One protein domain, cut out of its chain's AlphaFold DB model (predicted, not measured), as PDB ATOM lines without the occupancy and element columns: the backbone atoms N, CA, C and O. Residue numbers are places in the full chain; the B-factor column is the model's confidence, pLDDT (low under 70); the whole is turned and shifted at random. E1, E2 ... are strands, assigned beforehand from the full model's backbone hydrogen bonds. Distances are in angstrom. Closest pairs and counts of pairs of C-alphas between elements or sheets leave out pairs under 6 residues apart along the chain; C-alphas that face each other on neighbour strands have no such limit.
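What this domain is: This is residues 312 to 345, 367 to 433 and 497 to 513 of the 631 residues of an uncharacterized protein of Chloroflexi bacterium RBG_16_72_14 (UniProt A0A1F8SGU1). Two strongly twisted strand sheets lie partly face to face, making a long, narrow sandwich: a branched sheet of E3, E5, E7, E8 and E9 built on the long strand E7, and the curled sheet E1 - E2 - E6 - E4. The sheets come close where E1 meets E8 and where E5 meets E6, while E9 runs beside the other half of E7. The printed part has 118 residues with nine named strands, E1 to E9 in chain order, no named helix, and antiparallel pairing in both sheets; the class is all strand. It is compact, with a radius of gyration of the C-alphas of 15.6 A, and a rod spanning 58 by 24 by 23 A.

Where its parts are: E7, residues 420 to 433, is 42.8 A long and begins at C-alpha 420 (226.988, 129.214, 291.144). Its sheet also has E3, residues 375 to 382, 23.3 A; E5, 394 to 396; E8, 497 to 500; and E9, 504 to 510, 18.9 A, ending at C-alpha 510 (231.986, 126.678, 290.747). The other sheet has E1, 312 to 317, 15.5 A; E2, 337 to 344, 23.2 A; E6, 403 to 409, 19.9 A; and E4, 388 to 390.

How they stand to each other: E3 lies on one side of E7, with N 379 and O 429 2.9 A apart. E8 and E9 lie on the other side, with N 432 to O 497 at 2.8 A and N 422 to O 508 at 2.8 A. E5 pairs with E3 through N 376 and O 395, 2.8 A. E1 and E2 form a hairpin, with N 313 and O 343 2.7 A apart; E2 and E6 have N 340 and O 405 at 2.8 A, and E6 and E4 have N 389 and O 408 at 2.8 A. Between the sheets, the closest C-alphas of E1 and E8 are Leu 312 and Gly 499, 4.2 A; those of E5 and E6 are Thr 396 and Ala 403, 6.1 A. E1 and E3 are apart.

The domain as a whole: The farthest C-alphas, of Pro 367 and Glu 513, are 58.5 A apart. The printed part has two cuts: 21 residues are not printed between C-alphas 345 and 367, which are 16.8 A apart, and 63 residues are not printed between C-alphas 433 and 497, which are 6.3 A apart. The link E1 to E2 is long, 19 residues. No printed residue has pLDDT under 70.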
ATOM      1  N   LEU A 312     238.722 134.953 256.948       89.44
ATOM      2  CA  LEU A 312     237.831 133.860 257.325       89.44
ATOM      3  C   LEU A 312     236.797 134.396 258.319       89.44
ATOM      4  O   LEU A 312     237.143 135.024 259.312       89.44
ATOM      5  N   THR A 313     235.527 134.118 258.070       91.44
ATOM      6  CA  THR A 313     234.462 134.244 259.061       91.44
ATOM      7  C   THR A 313     234.329 132.905 259.770       91.44
ATOM      8  O   THR A 313     234.051 131.886 259.129       91.44
ATOM      9  N   ILE A 314     234.533 132.885 261.085       94.06
ATOM     10  CA  ILE A 314     234.425 131.662 261.878       94.06
ATOM     11  C   ILE A 314     233.142 131.713 262.693       94.06
ATOM     12  O   ILE A 314     232.941 132.589 263.522       94.06
ATOM     13  N   THR A 315     232.278 130.736 262.447       95.38
ATOM     14  CA  THR A 315     231.004 130.562 263.154       95.38
ATOM     15  C   THR A 315     231.031 129.277 263.962       95.38
ATOM     16  O   THR A 315     231.781 128.364 263.626       95.38
ATOM     17  N   VAL A 316     230.191 129.173 264.984       96.75
ATOM     18  CA  VAL A 316     230.027 127.944 265.768       96.75
ATOM     19  C   VAL A 316     228.727 127.234 265.365       96.75
ATOM     20  O   VAL A 316     227.714 127.890 265.135       96.75
ATOM     21  N   ASP A 317     228.761 125.905 265.258       96.31
ATOM     22  CA  ASP A 317     227.623 125.036 264.929       96.31
ATOM     23  C   ASP A 317     227.414 123.971 266.034       96.31
ATOM     24  O   ASP A 317     228.341 123.195 266.297       96.31
ATOM     25  N   PRO A 318     226.236 123.916 266.694       96.06
ATOM     26  CA  PRO A 318     225.094 124.825 266.536       96.06
ATOM     27  C   PRO A 318     225.411 126.277 266.922       96.06
ATOM     28  O   PRO A 318     226.205 126.537 267.825       96.06
ATOM     29  N   ALA A 319     224.768 127.239 266.259       92.44
ATOM     30  CA  ALA A 319     224.929 128.652 266.599       92.44
ATOM     31  C   ALA A 319     224.567 128.903 268.072       92.44
ATOM     32  O   ALA A 319     223.587 128.352 268.579       92.44
ATOM     33  N   GLN A 320     225.339 129.750 268.758       85.44
ATOM     34  CA  GLN A 320     225.063 130.115 270.145       85.44
ATOM     35  C   GLN A 320     223.835 131.034 270.214       85.44
ATOM     36  O   GLN A 320     223.939 132.254 270.150       85.44
ATOM     37  N   THR A 321     222.647 130.442 270.340       85.62
ATOM     38  CA  THR A 321     221.374 131.183 270.421       85.62
ATOM     39  C   THR A 321     221.031 131.658 271.835       85.62
ATOM     40  O   THR A 321     220.067 132.395 272.022       85.62
ATOM     41  N   GLY A 322     221.786 131.219 272.843       79.94
ATOM     42  CA  GLY A 322     221.576 131.578 274.243       79.94
ATOM     43  C   GLY A 322     222.720 131.134 275.161       79.94
ATOM     44  O   GLY A 322     223.590 130.365 274.732       79.94
ATOM     45  N   PRO A 323     222.714 131.590 276.427       72.06
ATOM     46  CA  PRO A 323     223.813 131.386 277.377       72.06
ATOM     47  C   PRO A 323     224.053 129.919 277.754       72.06
ATOM     48  O   PRO A 323     225.171 129.577 278.122       72.06
ATOM     49  N   ASP A 324     223.044 129.058 277.604       81.00
ATOM     50  CA  ASP A 324     223.115 127.641 277.991       81.00
ATOM     51  C   ASP A 324     223.373 126.705 276.791       81.00
ATOM     52  O   ASP A 324     223.330 125.483 276.934       81.00
ATOM     53  N   THR A 325     223.610 127.255 275.586       87.50
ATOM     54  CA  THR A 325     223.842 126.444 274.367       87.50
ATOM     55  C   THR A 325     225.075 125.554 274.527       87.50
ATOM     56  O   THR A 325     225.055 124.379 274.165       87.50
ATOM     57  N   TYR A 326     226.130 126.118 275.115       96.31
ATOM     58  CA  TYR A 326     227.375 125.435 275.423       96.31
ATOM     59  C   TYR A 326     227.587 125.478 276.929       96.31
ATOM     60  O   TYR A 326     227.936 126.511 277.490       96.31
ATOM     61  N   ARG A 327     227.349 124.342 277.585       96.81
ATOM     62  CA  ARG A 327     227.568 124.150 279.021       96.81
ATOM     63  C   ARG A 327     228.409 122.914 279.275       96.81
ATOM     64  O   ARG A 327     228.510 122.045 278.404       96.81
ATOM     65  N   PHE A 328     228.971 122.805 280.468       97.81
ATOM     66  CA  PHE A 328     229.578 121.557 280.903       97.81
ATOM     67  C   PHE A 328     228.509 120.460 280.973       97.81
ATOM     68  O   PHE A 328     227.359 120.691 281.364       97.81
ATOM     69  N   ALA A 329     228.884 119.251 280.561       97.62
ATOM     70  CA  ALA A 329     228.046 118.081 280.788       97.62
ATOM     71  C   ALA A 329     228.003 117.774 282.293       97.62
ATOM     72  O   ALA A 329     229.035 117.843 282.963       97.62
ATOM     73  N   VAL A 330     226.839 117.398 282.829       97.50
ATOM     74  CA  VAL A 330     226.671 117.133 284.267       97.50
ATOM     75  C   VAL A 330     226.522 115.636 284.523       97.50
ATOM     76  O   VAL A 330     225.688 114.959 283.926       97.50
ATOM     77  N   GLY A 331     227.319 115.086 285.441       96.56
ATOM     78  CA  GLY A 331     227.169 113.701 285.896       96.56
ATOM     79  C   GLY A 331     227.278 112.687 284.743       96.56
ATOM     80  O   GLY A 331     228.331 112.643 284.105       96.56
ATOM     81  N   PRO A 332     226.251 111.854 284.472       97.06
ATOM     82  CA  PRO A 332     226.244 110.879 283.378       97.06
ATOM     83  C   PRO A 332     225.688 111.421 282.046       97.06
ATOM     84  O   PRO A 332     225.486 110.635 281.121       97.06
ATOM     85  N   GLU A 333     225.398 112.723 281.934       97.31
ATOM     86  CA  GLU A 333     224.906 113.322 280.686       97.31
ATOM     87  C   GLU A 333     225.870 113.090 279.516       97.31
ATOM     88  O   GLU A 333     227.076 112.920 279.711       97.31
ATOM     89  N   ALA A 334     225.356 113.095 278.285       97.38
ATOM     90  CA  ALA A 334     226.208 113.060 277.100       97.38
ATOM     91  C   ALA A 334     227.097 114.312 277.036       97.38
ATOM     92  O   ALA A 334     226.694 115.383 277.486       97.38
ATOM     93  N   ASP A 335     228.297 114.170 276.473       97.81
ATOM     94  CA  ASP A 335     229.182 115.311 276.245       97.81
ATOM     95  C   ASP A 335     228.491 116.365 275.368       97.81
ATOM     96  O   ASP A 335     227.887 116.020 274.345       97.81
ATOM     97  N   VAL A 336     228.625 117.643 275.727       97.69
ATOM     98  CA  VAL A 336     228.177 118.746 274.872       97.69
ATOM     99  C   VAL A 336     229.282 119.028 273.860       97.69
ATOM    100  O   VAL A 336     230.431 119.284 274.218       97.69
ATOM    101  N   ARG A 337     228.939 118.926 272.576       98.19
ATOM    102  CA  ARG A 337     229.873 119.061 271.453       98.19
ATOM    103  C   ARG A 337     229.488 120.252 270.599       98.19
ATOM    104  O   ARG A 337     228.301 120.536 270.450       98.19
ATOM    105  N   GLY A 338     230.484 120.885 270.003       97.38
ATOM    106  CA  GLY A 338     230.281 121.910 268.993       97.38
ATOM    107  C   GLY A 338     231.359 121.853 267.927       97.38
ATOM    108  O   GLY A 338     232.317 121.080 268.016       97.38
ATOM    109  N   LEU A 339     231.170 122.674 266.905       98.12
ATOM    110  CA  LEU A 339     232.047 122.738 265.754       98.12
ATOM    111  C   LEU A 339     232.316 124.198 265.401       98.12
ATOM    112  O   LEU A 339     231.394 124.930 265.051       98.12
ATOM    113  N   PHE A 340     233.577 124.618 265.433       98.12
ATOM    114  CA  PHE A 340     233.975 125.846 264.754       98.12
ATOM    115  C   PHE A 340     234.026 125.579 263.251       98.12
ATOM    116  O   PHE A 340     234.671 124.633 262.797       98.12
ATOM    117  N   VAL A 341     233.351 126.417 262.474       97.38
ATOM    118  CA  VAL A 341     233.307 126.366 261.014       97.38
ATOM    119  C   VAL A 341     233.843 127.683 260.475       97.38
ATOM    120  O   VAL A 341     233.149 128.702 260.501       97.38
ATOM    121  N   ALA A 342     235.075 127.644 259.974       95.56
ATOM    122  CA  ALA A 342     235.698 128.745 259.258       95.56
ATOM    123  C   ALA A 342     235.280 128.696 257.787       95.56
ATOM    124  O   ALA A 342     235.487 127.695 257.094       95.56
ATOM    125  N   ARG A 343     234.692 129.790 257.311       92.50
ATOM    126  CA  ARG A 343     234.324 129.997 255.910       92.50
ATOM    127  C   ARG A 343     235.045 131.239 255.400       92.50
ATOM    128  O   ARG A 343     235.152 132.198 256.158       92.50
ATOM    129  N   PRO A 344     235.517 131.283 254.149       86.06
ATOM    130  CA  PRO A 344     235.904 132.561 253.563       86.06
ATOM    131  C   PRO A 344     234.710 133.516 253.621       86.06
ATOM    132  O   PRO A 344     233.596 133.126 253.253       86.06
ATOM    133  N   ALA A 345     234.934 134.752 254.077       73.38
ATOM    134  CA  ALA A 345     233.983 135.831 253.853       73.38
ATOM    135  C   ALA A 345     233.674 135.836 252.352       73.38
ATOM    136  O   ALA A 345     234.587 135.768 251.531       73.38
ATOM    137  N   PRO A 367     244.001 131.298 240.482       70.19
ATOM    138  CA  PRO A 367     244.002 130.331 241.561       70.19
ATOM    139  C   PRO A 367     242.628 130.237 242.230       70.19
ATOM    140  O   PRO A 367     241.915 131.235 242.356       70.19
ATOM    141  N   GLU A 368     242.254 129.049 242.702       73.88
ATOM    142  CA  GLU A 368     241.174 128.952 243.685       73.88
ATOM    143  C   GLU A 368     241.622 129.676 244.962       73.88
ATOM    144  O   GLU A 368     242.763 129.556 245.397       73.88
ATOM    145  N   LEU A 369     240.738 130.483 245.546       72.56
ATOM    146  CA  LEU A 369     241.083 131.338 246.693       72.56
ATOM    147  C   LEU A 369     241.315 130.537 247.976       72.56
ATOM    148  O   LEU A 369     242.036 130.986 248.869       72.56
ATOM    149  N   ILE A 370     240.660 129.378 248.046       80.69
ATOM    150  CA  ILE A 370     240.872 128.302 249.001       80.69
ATOM    151  C   ILE A 370     240.611 127.006 248.238       80.69
ATOM    152  O   ILE A 370     239.479 126.778 247.812       80.69
ATOM    153  N   ALA A 371     241.621 126.152 248.090       85.06
ATOM    154  CA  ALA A 371     241.423 124.821 247.535       85.06
ATOM    155  C   ALA A 371     240.900 123.839 248.598       85.06
ATOM    156  O   ALA A 371     241.321 123.851 249.761       85.06
ATOM    157  N   ALA A 372     240.021 122.922 248.188       90.25
ATOM    158  CA  ALA A 372     239.696 121.761 249.012       90.25
ATOM    159  C   ALA A 372     240.972 120.942 249.289       90.25
ATOM    160  O   ALA A 372     241.778 120.686 248.395       90.25
ATOM    161  N   GLY A 373     241.155 120.525 250.541       92.56
ATOM    162  CA  GLY A 373     242.353 119.840 251.016       92.56
ATOM    163  C   GLY A 373     243.498 120.761 251.445       92.56
ATOM    164  O   GLY A 373     244.515 120.241 251.896       92.56
ATOM    165  N   ALA A 374     243.358 122.091 251.345       92.12
ATOM    166  CA  ALA A 374     244.355 123.020 251.877       92.12
ATOM    167  C   ALA A 374     244.531 122.829 253.393       92.12
ATOM    168  O   ALA A 374     243.548 122.682 254.124       92.12
ATOM    169  N   ASP A 375     245.778 122.837 253.867       95.44
ATOM    170  CA  ASP A 375     246.081 122.696 255.292       95.44
ATOM    171  C   ASP A 375     245.464 123.857 256.086       95.44
ATOM    172  O   ASP A 375     245.497 125.009 255.665       95.44
ATOM    173  N   THR A 376     244.900 123.570 257.255       95.69
ATOM    174  CA  THR A 376     244.377 124.589 258.173       95.69
ATOM    175  C   THR A 376     244.960 124.381 259.558       95.69
ATOM    176  O   THR A 376     244.866 123.290 260.119       95.69
ATOM    177  N   GLN A 377     245.539 125.435 260.119       97.62
ATOM    178  CA  GLN A 377     246.016 125.466 261.495       97.62
ATOM    179  C   GLN A 377     245.026 126.238 262.357       97.62
ATOM    180  O   GLN A 377     244.654 127.361 262.018       97.62
ATOM    181  N   TRP A 378     244.624 125.637 263.467       97.94
ATOM    182  CA  TRP A 378     243.773 126.255 264.467       97.94
ATOM    183  C   TRP A 378     244.576 126.624 265.709       97.94
ATOM    184  O   TRP A 378     245.410 125.848 266.174       97.94
ATOM    185  N   ASP A 379     244.282 127.793 266.259       96.44
ATOM    186  CA  ASP A 379     244.708 128.217 267.588       96.44
ATOM    187  C   ASP A 379     243.458 128.462 268.434       96.44
ATOM    188  O   ASP A 379     242.472 129.008 267.941       96.44
ATOM    189  N   VAL A 380     243.470 128.009 269.684       96.12
ATOM    190  CA  VAL A 380     242.323 128.126 270.592       96.12
ATOM    191  C   VAL A 380     242.789 128.843 271.843       96.12
ATOM    192  O   VAL A 380     243.578 128.309 272.624       96.12
ATOM    193  N   GLN A 381     242.285 130.057 272.021       89.25
ATOM    194  CA  GLN A 381     242.629 130.926 273.131       89.25
ATOM    195  C   GLN A 381     241.497 130.926 274.150       89.25
ATOM    196  O   GLN A 381     240.332 131.158 273.826       89.25
ATOM    197  N   PHE A 382     241.863 130.657 275.398       87.88
ATOM    198  CA  PHE A 382     240.962 130.688 276.540       87.88
ATOM    199  C   PHE A 382     241.127 132.017 277.261       87.88
ATOM    200  O   PHE A 382     242.259 132.423 277.538       87.88
ATOM    201  N   LEU A 383     240.019 132.681 277.585       75.12
ATOM    202  CA  LEU A 383     240.083 133.975 278.257       75.12
ATOM    203  C   LEU A 383     240.518 133.850 279.716       75.12
ATOM    204  O   LEU A 383     241.313 134.668 280.171       75.12
ATOM    205  N   ALA A 384     240.060 132.827 280.440       78.38
ATOM    206  CA  ALA A 384     240.577 132.539 281.778       78.38
ATOM    207  C   ALA A 384     240.910 131.057 281.991       78.38
ATOM    208  O   ALA A 384     242.033 130.729 282.382       78.38
ATOM    209  N   THR A 385     239.969 130.154 281.729       84.50
ATOM    210  CA  THR A 385     240.099 128.724 282.019       84.50
ATOM    211  C   THR A 385     239.839 127.850 280.789       84.50
ATOM    212  O   THR A 385     239.024 128.194 279.933       84.50
ATOM    213  N   PRO A 386     240.520 126.690 280.674       92.81
ATOM    214  CA  PRO A 386     240.227 125.717 279.628       92.81
ATOM    215  C   PRO A 386     238.823 125.115 279.792       92.81
ATOM    216  O   PRO A 386     238.636 124.143 280.520       92.81
ATOM    217  N   VAL A 387     237.831 125.705 279.124       95.25
ATOM    218  CA  VAL A 387     236.416 125.282 279.189       95.25
ATOM    219  C   VAL A 387     235.987 124.343 278.057       95.25
ATOM    220  O   VAL A 387     234.899 123.765 278.103       95.25
ATOM    221  N   ILE A 388     236.852 124.147 277.061       97.75
ATOM    222  CA  ILE A 388     236.679 123.155 275.997       97.75
ATOM    223  C   ILE A 388     237.957 122.338 275.807       97.75
ATOM    224  O   ILE A 388     239.065 122.828 276.024       97.75
ATOM    225  N   GLU A 389     237.795 121.107 275.343       98.12
ATOM    226  CA  GLU A 389     238.844 120.289 274.751       98.12
ATOM    227  C   GLU A 389     238.695 120.358 273.221       98.12
ATOM    228  O   GLU A 389     237.749 119.779 272.669       98.12
ATOM    229  N   PRO A 390     239.564 121.107 272.515       97.94
ATOM    230  CA  PRO A 390     239.520 121.158 271.062       97.94
ATOM    231  C   PRO A 390     240.008 119.836 270.458       97.94
ATOM    232  O   PRO A 390     240.847 119.137 271.027       97.94
ATOM    233  N   GLY A 391     239.493 119.508 269.275       98.00
ATOM    234  CA  GLY A 391     239.950 118.387 268.464       98.00
ATOM    235  C   GLY A 391     241.344 118.613 267.868       98.00
ATOM    236  O   GLY A 391     242.166 119.378 268.373       98.00
ATOM    237  N   ALA A 392     241.640 117.930 266.760       97.88
ATOM    238  CA  ALA A 392     242.917 118.111 266.074       97.88
ATOM    239  C   ALA A 392     243.061 119.559 265.574       97.88
ATOM    240  O   ALA A 392     242.270 120.010 264.756       97.88
ATOM    241  N   LEU A 393     244.096 120.265 266.040       97.88
ATOM    242  CA  LEU A 393     244.349 121.658 265.649       97.88
ATOM    243  C   LEU A 393     244.904 121.793 264.221       97.88
ATOM    244  O   LEU A 393     244.771 122.841 263.601       97.88
ATOM    245  N   ALA A 394     245.492 120.727 263.673       97.88
ATOM    246  CA  ALA A 394     245.859 120.648 262.264       97.88
ATOM    247  C   ALA A 394     244.759 119.897 261.502       97.88
ATOM    248  O   ALA A 394     244.554 118.699 261.708       97.88
ATOM    249  N   THR A 395     244.056 120.610 260.628       97.50
ATOM    250  CA  THR A 395     242.943 120.094 259.817       97.50
ATOM    251  C   THR A 395     243.160 120.431 258.345       97.50
ATOM    252  O   THR A 395     244.215 120.935 257.966       97.50
ATOM    253  N   THR A 396     242.181 120.125 257.495       96.75
ATOM    254  CA  THR A 396     242.192 120.522 256.085       96.75
ATOM    255  C   THR A 396     240.847 121.127 255.710       96.75
ATOM    256  O   THR A 396     239.823 120.817 256.326       96.75
ATOM    257  N   VAL A 397     240.844 121.984 254.695       94.75
ATOM    258  CA  VAL A 397     239.616 122.533 254.123       94.75
ATOM    259  C   VAL A 397     238.819 121.407 253.458       94.75
ATOM    260  O   VAL A 397     239.345 120.655 252.639       94.75
ATOM    261  N   GLY A 398     237.539 121.282 253.795       94.12
ATOM    262  CA  GLY A 398     236.637 120.300 253.199       94.12
ATOM    263  C   GLY A 398     236.236 120.626 251.756       94.12
ATOM    264  O   GLY A 398     236.465 121.718 251.245       94.12
ATOM    265  N   ASN A 399     235.552 119.683 251.101       91.69
ATOM    266  CA  ASN A 399     235.036 119.861 249.732       91.69
ATOM    267  C   ASN A 399     233.982 120.974 249.605       91.69
ATOM    268  O   ASN A 399     233.671 121.405 248.501       91.69
ATOM    269  N   ASP A 400     233.405 121.412 250.722       91.19
ATOM    270  CA  ASP A 400     232.478 122.539 250.784       91.19
ATOM    271  C   ASP A 400     233.180 123.877 251.062       91.19
ATOM    272  O   ASP A 400     232.518 124.855 251.399       91.19
ATOM    273  N   LEU A 401     234.511 123.913 250.918       90.69
ATOM    274  CA  LEU A 401     235.362 125.088 251.114       90.69
ATOM    275  C   LEU A 401     235.296 125.658 252.536       90.69
ATOM    276  O   LEU A 401     235.452 126.861 252.748       90.69
ATOM    277  N   THR A 402     235.069 124.790 253.524       93.62
ATOM    278  CA  THR A 402     235.082 125.169 254.939       93.62
ATOM    279  C   THR A 402     236.140 124.387 255.701       93.62
ATOM    280  O   THR A 402     236.315 123.186 255.483       93.62
ATOM    281  N   ALA A 403     236.843 125.058 256.609       95.81
ATOM    282  CA  ALA A 403     237.671 124.382 257.596       95.81
ATOM    283  C   ALA A 403     236.873 124.202 258.886       95.81
ATOM    284  O   ALA A 403     236.059 125.053 259.255       95.81
ATOM    285  N   ARG A 404     237.095 123.080 259.568       97.94
ATOM    286  CA  ARG A 404     236.296 122.667 260.721       97.94
ATOM    287  C   ARG A 404     237.185 122.257 261.882       97.94
ATOM    288  O   ARG A 404     238.126 121.502 261.668       97.94
ATOM    289  N   LEU A 405     236.845 122.707 263.086       98.44
ATOM    290  CA  LEU A 405     237.441 122.252 264.340       98.44
ATOM    291  C   LEU A 405     236.335 121.800 265.294       98.44
ATOM    292  O   LEU A 405     235.568 122.618 265.801       98.44
ATOM    293  N   ASP A 406     236.264 120.492 265.535       98.44
ATOM    294  CA  ASP A 406     235.397 119.928 266.570       98.44
ATOM    295  C   ASP A 406     235.913 120.308 267.960       98.44
ATOM    296  O   ASP A 406     237.122 120.404 268.179       98.44
ATOM    297  N   PHE A 407     235.009 120.459 268.920       98.50
ATOM    298  CA  PHE A 407     235.360 120.579 270.330       98.50
ATOM    299  C   PHE A 407     234.327 119.904 271.231       98.50
ATOM    300  O   PHE A 407     233.177 119.664 270.848       98.50
ATOM    301  N   VAL A 408     234.751 119.616 272.456       98.44
ATOM    302  CA  VAL A 408     233.900 119.094 273.527       98.44
ATOM    303  C   VAL A 408     234.011 120.023 274.730       98.44
ATOM    304  O   VAL A 408     235.109 120.461 275.055       98.44
ATOM    305  N   THR A 409     232.901 120.369 275.383       98.12
ATOM    306  CA  THR A 409     232.958 121.159 276.624       98.12
ATOM    307  C   THR A 409     233.458 120.311 277.796       98.12
ATOM    308  O   THR A 409     233.512 119.080 277.727       98.12
ATOM    309  N   GLY A 410     233.827 120.966 278.896       97.25
ATOM    310  CA  GLY A 410     234.159 120.269 280.134       97.25
ATOM    311  C   GLY A 410     232.999 119.454 280.723       97.25
ATOM    312  O   GLY A 410     231.856 119.470 280.259       97.25
ATOM    313  N   ARG A 411     233.302 118.726 281.799       97.56
ATOM    314  CA  ARG A 411     232.325 117.942 282.560       97.56
ATOM    315  C   ARG A 411     232.432 118.269 284.038       97.56
ATOM    316  O   ARG A 411     233.530 118.367 284.580       97.56
ATOM    317  N   GLU A 412     231.287 118.351 284.693       96.94
ATOM    318  CA  GLU A 412     231.171 118.565 286.129       96.94
ATOM    319  C   GLU A 412     230.302 117.487 286.788       96.94
ATOM    320  O   GLU A 412     229.496 116.804 286.153       96.94
ATOM    321  N   SER A 413     230.502 117.277 288.085       96.75
ATOM    322  CA  SER A 413     229.652 116.384 288.875       96.75
ATOM    323  C   SER A 413     228.293 117.024 289.169       96.75
ATOM    324  O   SER A 413     228.164 118.245 289.203       96.75
ATOM    325  N   GLU A 414     227.288 116.198 289.476       96.06
ATOM    326  CA  GLU A 414     225.969 116.681 289.920       96.06
ATOM    327  C   GLU A 414     226.048 117.585 291.162       96.06
ATOM    328  O   GLU A 414     225.158 118.399 291.380       96.06
ATOM    329  N   GLU A 415     227.088 117.444 291.989       93.25
ATOM    330  CA  GLU A 415     227.287 118.297 293.164       93.25
ATOM    331  C   GLU A 415     227.883 119.660 292.796       93.25
ATOM    332  O   GLU A 415     227.455 120.673 293.337       93.25
ATOM    333  N   GLN A 416     228.827 119.704 291.849       93.25
ATOM    334  CA  GLN A 416     229.384 120.962 291.340       93.25
ATOM    335  C   GLN A 416     228.322 121.785 290.614       93.25
ATOM    336  O   GLN A 416     228.214 122.977 290.873       93.25
ATOM    337  N   ALA A 417     227.472 121.133 289.816       94.62
ATOM    338  CA  ALA A 417     226.382 121.778 289.082       94.62
ATOM    339  C   ALA A 417     225.303 122.433 289.975       94.62
ATOM    340  O   ALA A 417     224.429 123.132 289.476       94.62
ATOM    341  N   LYS A 418     225.325 122.203 291.299       93.62
ATOM    342  CA  LYS A 418     224.463 122.913 292.267       93.62
ATOM    343  C   LYS A 418     225.039 124.251 292.719       93.62
ATOM    344  O   LYS A 418     224.373 124.969 293.464       93.62
ATOM    345  N   GLY A 419     226.292 124.524 292.375       91.25
ATOM    346  CA  GLY A 419     226.972 125.756 292.719       91.25
ATOM    347  C   GLY A 419     226.502 126.944 291.888       91.25
ATOM    348  O   GLY A 419     225.463 126.908 291.228       91.25
ATOM    349  N   GLU A 420     227.266 128.024 291.944       91.44
ATOM    350  CA  GLU A 420     226.988 129.214 291.144       91.44
ATOM    351  C   GLU A 420     227.392 128.971 289.687       91.44
ATOM    352  O   GLU A 420     228.436 128.369 289.436       91.44
ATOM    353  N   ALA A 421     226.568 129.424 288.739       90.88
ATOM    354  CA  ALA A 421     226.862 129.341 287.313       90.88
ATOM    355  C   ALA A 421     227.820 130.462 286.894       90.88
ATOM    356  O   ALA A 421     227.593 131.633 287.192       90.88
ATOM    357  N   TRP A 422     228.859 130.086 286.163       90.62
ATOM    358  CA  TRP A 422     229.903 130.944 285.620       90.62
ATOM    359  C   TRP A 422     230.014 130.737 284.112       90.62
ATOM    360  O   TRP A 422     229.608 129.703 283.580       90.62
ATOM    361  N   TRP A 423     230.571 131.726 283.417       87.56
ATOM    362  CA  TRP A 423     230.823 131.666 281.980       87.56
ATOM    363  C   TRP A 423     232.264 132.055 281.709       87.56
ATOM    364  O   TRP A 423     232.729 133.078 282.206       87.56
ATOM    365  N   ASP A 424     232.941 131.268 280.885       87.12
ATOM    366  CA  ASP A 424     234.240 131.631 280.326       87.12
ATOM    367  C   ASP A 424     234.141 131.720 278.809       87.12
ATOM    368  O   ASP A 424     233.276 131.085 278.200       87.12
ATOM    369  N   GLY A 425     235.012 132.518 278.203       85.50
ATOM    370  CA  GLY A 425     235.036 132.701 276.759       85.50
ATOM    371  C   GLY A 425     236.176 131.941 276.099       85.50
ATOM    372  O   GLY A 425     237.268 131.783 276.652       85.50
ATOM    373  N   VAL A 426     235.915 131.502 274.875       90.12
ATOM    374  CA  VAL A 426     236.897 130.874 273.998       90.12
ATOM    375  C   VAL A 426     236.873 131.567 272.646       90.12
ATOM    376  O   VAL A 426     235.802 131.800 272.086       90.12
ATOM    377  N   VAL A 427     238.053 131.859 272.109       90.12
ATOM    378  CA  VAL A 427     238.229 132.359 270.743       90.12
ATOM    379  C   VAL A 427     239.023 131.327 269.958       90.12
ATOM    380  O   VAL A 427     240.097 130.901 270.386       90.12
ATOM    381  N   ALA A 428     238.493 130.911 268.813       95.38
ATOM    382  CA  ALA A 428     239.207 130.066 267.872       95.38
ATOM    383  C   ALA A 428     239.701 130.911 266.697       95.38
ATOM    384  O   ALA A 428     238.925 131.619 266.058       95.38
ATOM    385  N   THR A 429     240.982 130.796 266.375       94.88
ATOM    386  CA  THR A 429     241.589 131.388 265.184       94.88
ATOM    387  C   THR A 429     241.881 130.283 264.181       94.88
ATOM    388  O   THR A 429     242.538 129.301 264.518       94.88
ATOM    389  N   ALA A 430     241.454 130.453 262.932       96.06
ATOM    390  CA  ALA A 430     241.842 129.578 261.827       96.06
ATOM    391  C   ALA A 430     242.840 130.295 260.922       96.06
ATOM    392  O   ALA A 430     242.652 131.465 260.586       96.06
ATOM    393  N   THR A 431     243.880 129.577 260.504       94.94
ATOM    394  CA  THR A 431     244.882 130.037 259.541       94.94
ATOM    395  C   THR A 431     245.002 129.030 258.403       94.94
ATOM    396  O   THR A 431     245.385 127.881 258.624       94.94
ATOM    397  N   VAL A 432     244.702 129.463 257.179       93.19
ATOM    398  CA  VAL A 432     244.797 128.658 255.952       93.19
ATOM    399  C   VAL A 432     245.882 129.260 255.055       93.19
ATOM    400  O   VAL A 432     245.709 130.380 254.563       93.19
ATOM    401  N   PRO A 433     247.021 128.576 254.831       90.75
ATOM    402  CA  PRO A 433     248.028 129.032 253.885       90.75
ATOM    403  C   PRO A 433     247.458 129.070 252.465       90.75
ATOM    404  O   PRO A 433     246.893 128.091 251.984       90.75
ATOM    405  N   LEU A 497     245.119 133.148 254.839       88.69
ATOM    406  CA  LEU A 497     243.763 133.469 255.242       88.69
ATOM    407  C   LEU A 497     243.638 133.263 256.734       88.69
ATOM    408  O   LEU A 497     243.810 132.144 257.218       88.69
ATOM    409  N   ARG A 498     243.325 134.339 257.443       91.38
ATOM    410  CA  ARG A 498     243.114 134.313 258.882       91.38
ATOM    411  C   ARG A 498     241.707 134.779 259.211       91.38
ATOM    412  O   ARG A 498     241.145 135.636 258.531       91.38
ATOM    413  N   GLY A 499     241.140 134.190 260.249       90.38
ATOM    414  CA  GLY A 499     239.919 134.668 260.875       90.38
ATOM    415  C   GLY A 499     239.882 134.274 262.332       90.38
ATOM    416  O   GLY A 499     240.531 133.303 262.725       90.38
ATOM    417  N   ASN A 500     239.106 135.023 263.100       91.31
ATOM    418  CA  ASN A 500     238.792 134.731 264.488       91.31
ATOM    419  C   ASN A 500     237.295 134.420 264.581       91.31
ATOM    420  O   ASN A 500     236.498 134.937 263.794       91.31
ATOM    421  N   SER A 501     236.917 133.540 265.501       91.38
ATOM    422  CA  SER A 501     235.519 133.370 265.875       91.38
ATOM    423  C   SER A 501     235.066 134.526 266.747       91.38
ATOM    424  O   SER A 501     235.869 135.123 267.466       91.38
ATOM    425  N   ASP A 502     233.758 134.755 266.779       86.06
ATOM    426  CA  ASP A 502     233.161 135.419 267.931       86.06
ATOM    427  C   ASP A 502     233.502 134.642 269.212       86.06
ATOM    428  O   ASP A 502     233.818 133.442 269.180       86.06
ATOM    429  N   VAL A 503     233.433 135.326 270.353       83.25
ATOM    430  CA  VAL A 503     233.675 134.692 271.649       83.25
ATOM    431  C   VAL A 503     232.588 133.657 271.914       83.25
ATOM    432  O   VAL A 503     231.418 133.988 272.099       83.25
ATOM    433  N   LEU A 504     232.999 132.394 271.965       90.69
ATOM    434  CA  LEU A 504     232.163 131.291 272.400       90.69
ATOM    435  C   LEU A 504     232.118 131.284 273.926       90.69
ATOM    436  O   LEU A 504     233.120 130.969 274.568       90.69
ATOM    437  N   PHE A 505     230.961 131.579 274.513       91.38
ATOM    438  CA  PHE A 505     230.790 131.462 275.962       91.38
ATOM    439  C   PHE A 505     230.406 130.039 276.355       91.38
ATOM    440  O   PHE A 505     229.431 129.501 275.829       91.38
ATOM    441  N   VAL A 506     231.129 129.456 277.309       94.69
ATOM    442  CA  VAL A 506     230.833 128.137 277.873       94.69
ATOM    443  C   VAL A 506     230.478 128.279 279.344       94.69
ATOM    444  O   VAL A 506     231.249 128.825 280.132       94.69
ATOM    445  N   GLN A 507     229.301 127.780 279.706       95.19
ATOM    446  CA  GLN A 507     228.812 127.776 281.077       95.19
ATOM    447  C   GLN A 507     229.385 126.595 281.874       95.19
ATOM    448  O   GLN A 507     229.424 125.464 281.383       95.19
ATOM    449  N   TYR A 508     229.771 126.837 283.121       95.62
ATOM    450  CA  TYR A 508     230.197 125.825 284.094       95.62
ATOM    451  C   TYR A 508     229.828 126.276 285.513       95.62
ATOM    452  O   TYR A 508     229.465 127.434 285.699       95.62
ATOM    453  N   HIS A 509     229.919 125.402 286.518       95.88
ATOM    454  CA  HIS A 509     229.635 125.779 287.903       95.88
ATOM    455  C   HIS A 509     230.879 125.729 288.791       95.88
ATOM    456  O   HIS A 509     231.685 124.792 288.743       95.88
ATOM    457  N   LEU A 510     231.017 126.734 289.657       89.38
ATOM    458  CA  LEU A 510     231.986 126.678 290.747       89.38
ATOM    459  C   LEU A 510     231.400 125.860 291.901       89.38
ATOM    460  O   LEU A 510     230.224 126.029 292.217       89.38
ATOM    461  N   PRO A 511     232.190 124.997 292.569       83.38
ATOM    462  CA  PRO A 511     231.722 124.300 293.758       83.38
ATOM    463  C   PRO A 511     231.169 125.311 294.772       83.38
ATOM    464  O   PRO A 511     231.789 126.363 294.947       83.38
ATOM    465  N   PRO A 512     230.052 125.013 295.459       80.12
ATOM    466  CA  PRO A 512     229.547 125.898 296.498       80.12
ATOM    467  C   PRO A 512     230.664 126.162 297.506       80.12
ATOM    468  O   PRO A 512     231.283 125.213 298.006       80.12
ATOM    469  N   GLU A 513     230.943 127.439 297.780       76.31
ATOM    470  CA  GLU A 513     231.945 127.794 298.780       76.31
ATOM    471  C   GLU A 513     231.613 127.053 300.082       76.31
ATOM    472  O   GLU A 513     230.450 127.055 300.515       76.31
TER     473      GLU A 513